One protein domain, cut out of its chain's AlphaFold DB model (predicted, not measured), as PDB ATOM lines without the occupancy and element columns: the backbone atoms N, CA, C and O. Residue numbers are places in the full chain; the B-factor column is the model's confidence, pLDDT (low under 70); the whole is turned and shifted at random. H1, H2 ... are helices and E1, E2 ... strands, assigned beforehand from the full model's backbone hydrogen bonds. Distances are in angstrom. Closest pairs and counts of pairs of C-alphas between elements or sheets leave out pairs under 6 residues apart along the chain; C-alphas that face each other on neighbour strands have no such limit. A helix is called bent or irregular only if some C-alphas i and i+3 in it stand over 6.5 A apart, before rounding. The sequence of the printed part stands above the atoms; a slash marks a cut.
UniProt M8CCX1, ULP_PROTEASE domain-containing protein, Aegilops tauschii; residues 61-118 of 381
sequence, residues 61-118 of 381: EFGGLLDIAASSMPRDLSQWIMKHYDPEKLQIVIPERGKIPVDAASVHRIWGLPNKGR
ATOM      1  N   GLU A  61     145.287 191.967 145.249       62.59
ATOM      2  CA  GLU A  61     144.720 191.311 144.066       62.59
ATOM      3  C   GLU A  61     145.735 191.141 142.910       62.59
ATOM      4  O   GLU A  61     145.373 191.069 141.741       62.59
ATOM      5  N   PHE A  62     147.035 191.047 143.209       68.75
ATOM      6  CA  PHE A  62     148.095 190.760 142.226       68.75
ATOM      7  C   PHE A  62     148.673 189.341 142.369       68.75
ATOM      8  O   PHE A  62     149.682 189.012 141.743       68.75
ATOM      9  N   GLY A  63     148.031 188.491 143.179       68.31
ATOM     10  CA  GLY A  63     148.521 187.165 143.564       68.31
ATOM     11  C   GLY A  63     148.867 186.243 142.395       68.31
ATOM     12  O   GLY A  63     149.912 185.605 142.429       68.31
ATOM     13  N   GLY A  64     148.088 186.247 141.309       70.81
ATOM     14  CA  GLY A  64     148.350 185.358 140.172       70.81
ATOM     15  C   GLY A  64     149.641 185.679 139.408       70.81
ATOM     16  O   GLY A  64     150.138 184.850 138.651       70.81
ATOM     17  N   LEU A  65     150.253 186.850 139.631       70.12
ATOM     18  CA  LEU A  65     151.601 187.137 139.123       70.12
ATOM     19  C   LEU A  65     152.681 186.307 139.825       70.12
ATOM     20  O   LEU A  65     153.747 186.091 139.246       70.12
ATOM     21  N   LEU A  66     152.415 185.831 141.045       75.06
ATOM     22  CA  LEU A  66     153.296 184.934 141.793       75.06
ATOM     23  C   LEU A  66     153.253 183.503 141.239       75.06
ATOM     24  O   LEU A  66     154.260 182.800 141.320       75.06
ATOM     25  N   ASP A  67     152.140 183.128 140.606       75.31
ATOM     26  CA  ASP A  67     151.854 181.777 140.104       75.31
ATOM     27  C   ASP A  67     152.492 181.476 138.741       75.31
ATOM     28  O   ASP A  67     152.311 180.399 138.165       75.31
ATOM     29  N   ILE A  68     153.292 182.405 138.213       74.44
ATOM     30  CA  ILE A  68     154.111 182.158 137.027       74.44
ATOM     31  C   ILE A  68     155.097 181.032 137.349       74.44
ATOM     32  O   ILE A  68     156.104 181.235 138.023       74.44
ATOM     33  N   ALA A  69     154.809 179.841 136.828       67.56
ATOM     34  CA  ALA A  69     155.578 178.626 137.087       67.56
ATOM     35  C   ALA A  69     156.718 178.387 136.082       67.56
ATOM     36  O   ALA A  69     157.574 177.528 136.300       67.56
ATOM     37  N   ALA A  70     156.754 179.142 134.984       68.38
ATOM     38  CA  ALA A  70     157.730 178.960 133.919       68.38
ATOM     39  C   ALA A  70     158.720 180.128 133.863       68.38
ATOM     40  O   ALA A  70     158.335 181.295 133.871       68.38
ATOM     41  N   SER A  71     160.013 179.815 133.760       69.12
ATOM     42  CA  SER A  71     161.083 180.796 133.527       69.12
ATOM     43  C   SER A  71     161.255 181.140 132.048       69.12
ATOM     44  O   SER A  71     161.921 182.109 131.698       69.12
ATOM     45  N   SER A  72     160.670 180.347 131.159       67.38
ATOM     46  CA  SER A  72     160.734 180.548 129.721       67.38
ATOM     47  C   SER A  72     159.446 180.053 129.086       67.38
ATOM     48  O   SER A  72     158.751 179.207 129.644       67.38
ATOM     49  N   MET A  73     159.129 180.607 127.925       68.75
ATOM     50  CA  MET A  73     158.034 180.132 127.100       68.75
ATOM     51  C   MET A  73     158.654 179.394 125.914       68.75
ATOM     52  O   MET A  73     159.426 180.026 125.180       68.75
ATOM     53  N   PRO A  74     158.378 178.089 125.730       74.88
ATOM     54  CA  PRO A  74     158.859 177.363 124.564       74.88
ATOM     55  C   PRO A  74     158.437 178.089 123.286       74.88
ATOM     56  O   PRO A  74     157.289 178.526 123.167       74.88
ATOM     57  N   ARG A  75     159.372 178.250 122.344       69.06
ATOM     58  CA  ARG A  75     159.132 178.996 121.100       69.06
ATOM     59  C   ARG A  75     157.940 178.413 120.348       69.06
ATOM     60  O   ARG A  75     157.026 179.162 120.013       69.06
ATOM     61  N   ASP A  76     157.915 177.099 120.193       78.25
ATOM     62  CA  ASP A  76     156.872 176.391 119.453       78.25
ATOM     63  C   ASP A  76     155.498 176.607 120.086       78.25
ATOM     64  O   ASP A  76     154.529 176.878 119.386       78.25
ATOM     65  N   LEU A  77     155.426 176.606 121.423       76.25
ATOM     66  CA  LEU A  77     154.194 176.911 122.143       76.25
ATOM     67  C   LEU A  77     153.751 178.358 121.909       76.25
ATOM     68  O   LEU A  77     152.575 178.599 121.652       76.25
ATOM     69  N   SER A  78     154.676 179.319 121.975       73.19
ATOM     70  CA  SER A  78     154.340 180.721 121.708       73.19
ATOM     71  C   SER A  78     153.821 180.903 120.279       73.19
ATOM     72  O   SER A  78     152.741 181.449 120.093       73.19
ATOM     73  N   GLN A  79     154.508 180.354 119.273       76.62
ATOM     74  CA  GLN A  79     154.080 180.409 117.873       76.62
ATOM     75  C   GLN A  79     152.727 179.722 117.663       76.62
ATOM     76  O   GLN A  79     151.863 180.263 116.972       76.62
ATOM     77  N   TRP A  80     152.517 178.573 118.306       84.06
ATOM     78  CA  TRP A  80     151.257 177.841 118.263       84.06
ATOM     79  C   TRP A  80     150.107 178.672 118.843       84.06
ATOM     80  O   TRP A  80     149.098 178.866 118.168       84.06
ATOM     81  N   ILE A  81     150.277 179.259 120.034       80.75
ATOM     82  CA  ILE A  81     149.265 180.138 120.643       80.75
ATOM     83  C   ILE A  81     148.933 181.295 119.695       80.75
ATOM     84  O   ILE A  81     147.761 181.589 119.473       80.75
ATOM     85  N   MET A  82     149.943 181.925 119.087       78.06
ATOM     86  CA  MET A  82     149.730 183.067 118.191       78.06
ATOM     87  C   MET A  82     148.976 182.701 116.914       78.06
ATOM     88  O   MET A  82     148.138 183.494 116.470       78.06
ATOM     89  N   LYS A  83     149.256 181.519 116.347       82.31
ATOM     90  CA  LYS A  83     148.575 180.967 115.167       82.31
ATOM     91  C   LYS A  83     147.104 180.652 115.448       82.31
ATOM     92  O   LYS A  83     146.271 180.768 114.557       82.31
ATOM     93  N   HIS A  84     146.797 180.272 116.684       84.44
ATOM     94  CA  HIS A  84     145.477 179.810 117.100       84.44
ATOM     95  C   HIS A  84     144.651 180.862 117.859       84.44
ATOM     96  O   HIS A  84     143.494 180.615 118.187       84.44
ATOM     97  N   TYR A  85     145.204 182.045 118.132       86.06
ATOM     98  CA  TYR A  85     144.493 183.136 118.797       86.06
ATOM     99  C   TYR A  85     143.615 183.947 117.833       86.06
ATOM    100  O   TYR A  85     144.134 184.611 116.929       86.06
ATOM    101  N   ASP A  86     142.311 183.939 118.100       79.06
ATOM    102  CA  ASP A  86     141.256 184.747 117.491       79.06
ATOM    103  C   ASP A  86     141.138 186.091 118.244       79.06
ATOM    104  O   ASP A  86     140.643 186.134 119.378       79.06
ATOM    105  N   PRO A  87     141.604 187.200 117.639       73.31
ATOM    106  CA  PRO A  87     141.581 188.515 118.267       73.31
ATOM    107  C   PRO A  87     140.173 189.116 118.309       73.31
ATOM    108  O   PRO A  87     139.922 189.993 119.129       73.31
ATOM    109  N   GLU A  88     139.255 188.672 117.446       73.56
ATOM    110  CA  GLU A  88     137.893 189.207 117.372       73.56
ATOM    111  C   GLU A  88     137.067 188.816 118.571       73.56
ATOM    112  O   GLU A  88     136.376 189.638 119.165       73.56
ATOM    113  N   LYS A  89     137.180 187.544 118.927       77.19
ATOM    114  CA  LYS A  89     136.452 186.958 120.047       77.19
ATOM    115  C   LYS A  89     137.302 186.905 121.306       77.19
ATOM    116  O   LYS A  89     136.850 186.357 122.305       77.19
ATOM    117  N   LEU A  90     138.518 187.459 121.241       79.94
ATOM    118  CA  LEU A  90     139.519 187.427 122.297       79.94
ATOM    119  C   LEU A  90     139.667 186.004 122.844       79.94
ATOM    120  O   LEU A  90     139.434 185.781 124.021       79.94
ATOM    121  N   GLN A  91     139.988 185.015 122.009       86.25
ATOM    122  CA  GLN A  91     140.039 183.612 122.437       86.25
ATOM    123  C   GLN A  91     141.125 182.816 121.709       86.25
ATOM    124  O   GLN A  91     141.420 183.071 120.551       86.25
ATOM    125  N   ILE A  92     141.698 181.804 122.349       87.75
ATOM    126  CA  ILE A  92     142.576 180.824 121.701       87.75
ATOM    127  C   ILE A  92     141.710 179.657 121.228       87.75
ATOM    128  O   ILE A  92     141.037 179.019 122.037       87.75
ATOM    129  N   VAL A  93     141.713 179.376 119.929       90.69
ATOM    130  CA  VAL A  93     140.970 178.275 119.308       90.69
ATOM    131  C   VAL A  93     141.868 177.047 119.233       90.69
ATOM    132  O   VAL A  93     142.779 176.987 118.415       90.69
ATOM    133  N   ILE A  94     141.594 176.046 120.063       91.00
ATOM    134  CA  ILE A  94     142.305 174.769 120.030       91.00
ATOM    135  C   ILE A  94     141.564 173.847 119.057       91.00
ATOM    136  O   ILE A  94     140.416 173.484 119.346       91.00
ATOM    137  N   PRO A  95     142.179 173.461 117.919       86.25
ATOM    138  CA  PRO A  95     141.544 172.562 116.960       86.25
ATOM    139  C   PRO A  95     141.009 171.317 117.667       86.25
ATOM    140  O   PRO A  95     141.697 170.745 118.512       86.25
ATOM    141  N   GLU A  96     139.757 170.959 117.376       88.44
ATOM    142  CA  GLU A  96     139.073 169.762 117.899       88.44
ATOM    143  C   GLU A  96     138.873 169.701 119.429       88.44
ATOM    144  O   GLU A  96     138.240 168.774 119.927       88.44
ATOM    145  N   ARG A  97     139.349 170.694 120.195       87.00
ATOM    146  CA  ARG A  97     139.258 170.722 121.669       87.00
ATOM    147  C   ARG A  97     138.494 171.910 122.248       87.00
ATOM    148  O   ARG A  97     138.185 171.899 123.436       87.00
ATOM    149  N   GLY A  98     138.185 172.929 121.447       90.44
ATOM    150  CA  GLY A  98     137.356 174.059 121.870       90.44
ATOM    151  C   GLY A  98     138.105 175.389 121.924       90.44
ATOM    152  O   GLY A  98     138.991 175.650 121.115       90.44
ATOM    153  N   LYS A  99     137.682 176.289 122.820       91.88
ATOM    154  CA  LYS A  99     138.094 177.703 122.830       91.88
ATOM    155  C   LYS A  99     138.425 178.168 124.246       91.88
ATOM    156  O   LYS A  99     137.701 177.837 125.181       91.88
ATOM    157  N   ILE A 100     139.482 178.963 124.391       86.44
ATOM    158  CA  ILE A 100     139.902 179.562 125.664       86.44
ATOM    159  C   ILE A 100     139.746 181.084 125.575       86.44
ATOM    160  O   ILE A 100     140.505 181.698 124.832       86.44
ATOM    161  N   PRO A 101     138.826 181.723 126.317       84.56
ATOM    162  CA  PRO A 101     138.680 183.177 126.310       84.56
ATOM    163  C   PRO A 101     139.866 183.893 126.986       84.56
ATOM    164  O   PRO A 101     140.393 183.463 128.012       84.56
ATOM    165  N   VAL A 102     140.241 185.037 126.431       81.88
ATOM    166  CA  VAL A 102     141.333 185.958 126.789       81.88
ATOM    167  C   VAL A 102     140.736 187.369 126.942       81.88
ATOM    168  O   VAL A 102     141.146 188.329 126.294       81.88
ATOM    169  N   ASP A 103     139.705 187.474 127.778       78.31
ATOM    170  CA  ASP A 103     138.980 188.701 128.091       78.31
ATOM    171  C   ASP A 103     139.328 189.204 129.506       78.31
ATOM    172  O   ASP A 103     140.087 188.584 130.254       78.31
ATOM    173  N   ALA A 104     138.779 190.352 129.909       72.44
ATOM    174  CA  ALA A 104     139.040 190.907 131.239       72.44
ATOM    175  C   ALA A 104     138.616 189.958 132.378       72.44
ATOM    176  O   ALA A 104     139.230 189.959 133.446       72.44
ATOM    177  N   ALA A 105     137.585 189.135 132.160       78.44
ATOM    178  CA  ALA A 105     137.127 188.169 133.146       78.44
ATOM    179  C   ALA A 105     138.085 186.976 133.244       78.44
ATOM    180  O   ALA A 105     138.341 186.508 134.348       78.44
ATOM    181  N   SER A 106     138.652 186.496 132.136       77.31
ATOM    182  CA  SER A 106     139.654 185.433 132.157       77.31
ATOM    183  C   SER A 106     140.983 185.918 132.719       77.31
ATOM    184  O   SER A 106     141.581 185.207 133.521       77.31
ATOM    185  N   VAL A 107     141.391 187.156 132.421       70.12
ATOM    186  CA  VAL A 107     142.560 187.782 133.053       70.12
ATOM    187  C   VAL A 107     142.362 187.895 134.565       70.12
ATOM    188  O   VAL A 107     143.254 187.521 135.315       70.12
ATOM    189  N   HIS A 108     141.191 188.333 135.031       76.38
ATOM    190  CA  HIS A 108     140.875 188.351 136.462       76.38
ATOM    191  C   HIS A 108     140.892 186.951 137.084       76.38
ATOM    192  O   HIS A 108     141.520 186.756 138.116       76.38
ATOM    193  N   ARG A 109     140.260 185.959 136.442       78.44
ATOM    194  CA  ARG A 109     140.237 184.575 136.944       78.44
ATOM    195  C   ARG A 109     141.631 183.953 137.041       78.44
ATOM    196  O   ARG A 109     141.877 183.204 137.975       78.44
ATOM    197  N   ILE A 110     142.506 184.222 136.072       68.19
ATOM    198  CA  ILE A 110     143.847 183.622 135.998       68.19
ATOM    199  C   ILE A 110     144.836 184.374 136.892       68.19
ATOM    200  O   ILE A 110     145.648 183.754 137.566       68.19
ATOM    201  N   TRP A 111     144.787 185.706 136.889       65.19
ATOM    202  CA  TRP A 111     145.811 186.537 137.524       65.19
ATOM    203  C   TRP A 111     145.376 187.139 138.864       65.19
ATOM    204  O   TRP A 111     146.191 187.748 139.553       65.19
ATOM    205  N   GLY A 112     144.096 187.029 139.218       65.12
ATOM    206  CA  GLY A 112     143.501 187.674 140.390       65.12
ATOM    207  C   GLY A 112     143.297 189.183 140.242       65.12
ATOM    208  O   GLY A 112     142.710 189.784 141.126       65.12
ATOM    209  N   LEU A 113     143.726 189.792 139.127       68.06
ATOM    210  CA  LEU A 113     143.780 191.248 138.952       68.06
ATOM    211  C   LEU A 113     142.409 191.926 139.095       68.06
ATOM    212  O   LEU A 113     141.452 191.440 138.485       68.06
ATOM    213  N   PRO A 114     142.312 193.104 139.745       63.72
ATOM    214  CA  PRO A 114     141.049 193.823 139.878       63.72
ATOM    215  C   PRO A 114     140.433 194.115 138.505       63.72
ATOM    216  O   PRO A 114     141.077 194.744 137.654       63.72
ATOM    217  N   ASN A 115     139.185 193.689 138.290       68.00
ATOM    218  CA  ASN A 115     138.427 193.920 137.049       68.00
ATOM    219  C   ASN A 115     137.331 194.991 137.176       68.00
ATOM    220  O   ASN A 115     136.550 195.199 136.247       68.00
ATOM    221  N   LYS A 116     137.280 195.677 138.321       67.56
ATOM    222  CA  LYS A 116     136.351 196.767 138.651       67.56
ATOM    223  C   LYS A 116     137.115 197.878 139.385       67.56
ATOM    224  O   LYS A 116     138.241 197.671 139.827       67.56
ATOM    225  N   GLY A 117     136.504 199.056 139.521       61.91
ATOM    226  CA  GLY A 117     137.059 200.180 140.287       61.91
ATOM    227  C   GLY A 117     137.438 201.398 139.443       61.91
ATOM    228  O   GLY A 117     137.063 201.518 138.276       61.91
ATOM    229  N   ARG A 118     138.156 202.344 140.065       44.19
ATOM    230  CA  ARG A 118     138.596 203.579 139.400       44.19
ATOM    231  C   ARG A 118     139.583 203.245 138.285       44.19
ATOM    232  O   ARG A 118     140.506 202.454 138.477       44.19
TER     233      ARG A 118
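Overview. This is residues 61 to 118 of the 381 residues of the protein "ULP_PROTEASE domain-containing protein" of Aegilops tauschii (UniProt M8CCX1). The model is a loose, open loop with an empty middle: helix H1 makes one side, the small hairpin E1 and E2 and then helix H2 follow round the loop, and the unnamed stretch of residues 61 to 74 runs from near H2 back to the start of H1. H1 comes near the hairpin with its residues 80 to 84, mainly beside E1, while residues 69 to 79 stick out free of the rest. The printed part has 58 residues, with two named helices and two named strands in the order H1, E1, E2, H2, and the two strands form an antiparallel sheet. The class is mixed, helices and strands, with under half of the residues in named elements. The whole is loose, with a radius of gyration of the C-alphas of 13.3 A and spans of 36 by 29 by 18 A.

Arrangement. E1, residues 91 to 94, and E2, residues 98 to 101, form a hairpin of antiparallel neighbours with an angle of 157 degrees between their directions. N 92 and O 100 are 2.8 A apart, and N 98 and O 94 are 3.1 A apart, both within hydrogen-bond range. Outside the named strands, residues 85 to 86 pair with residues 91 to 92 of E1, antiparallel. H1, residues 75 to 84, has its closest C-alphas to E1 at His 84 and Val 93, 5.2 A apart. H1 and E2 are apart. H2, residues 104 to 111, follows E2 by a tight link of 2 residues. H2 is apart from both H1 and E1. In H1 and H2 every O i to N i+4 pair is within hydrogen-bond range, and neither helix is bent.

Along the chain. E1 runs from C-alpha 91 at (140.039, 183.612, 122.437) to C-alpha 94, 9.4 A. E2 spans 10.2 A between C-alphas 98 and 101. H1, the longest helix, begins with C-alpha 75 at (159.132, 178.996, 121.100) and spans 14.3 A to C-alpha 84. H2 spans 10.2 A from C-alpha 104 and ends with C-alpha 111 at (145.811, 186.537, 137.524).

Size, cuts and confidence. The two C-alphas farthest apart are those of Glu 96 and Arg 118, at 40.1 A, and those of the first and last printed residues, Glu 61 and Arg 118, are 14.5 A apart. The printed part has no cut. The link from H1 to E1 is short, with 6 residues, and no link between named elements is long. The mean pLDDT of the printed part is 75.7; it is under 70 at residues 61 to 63, 69 to 73, 75 and 110 to 118.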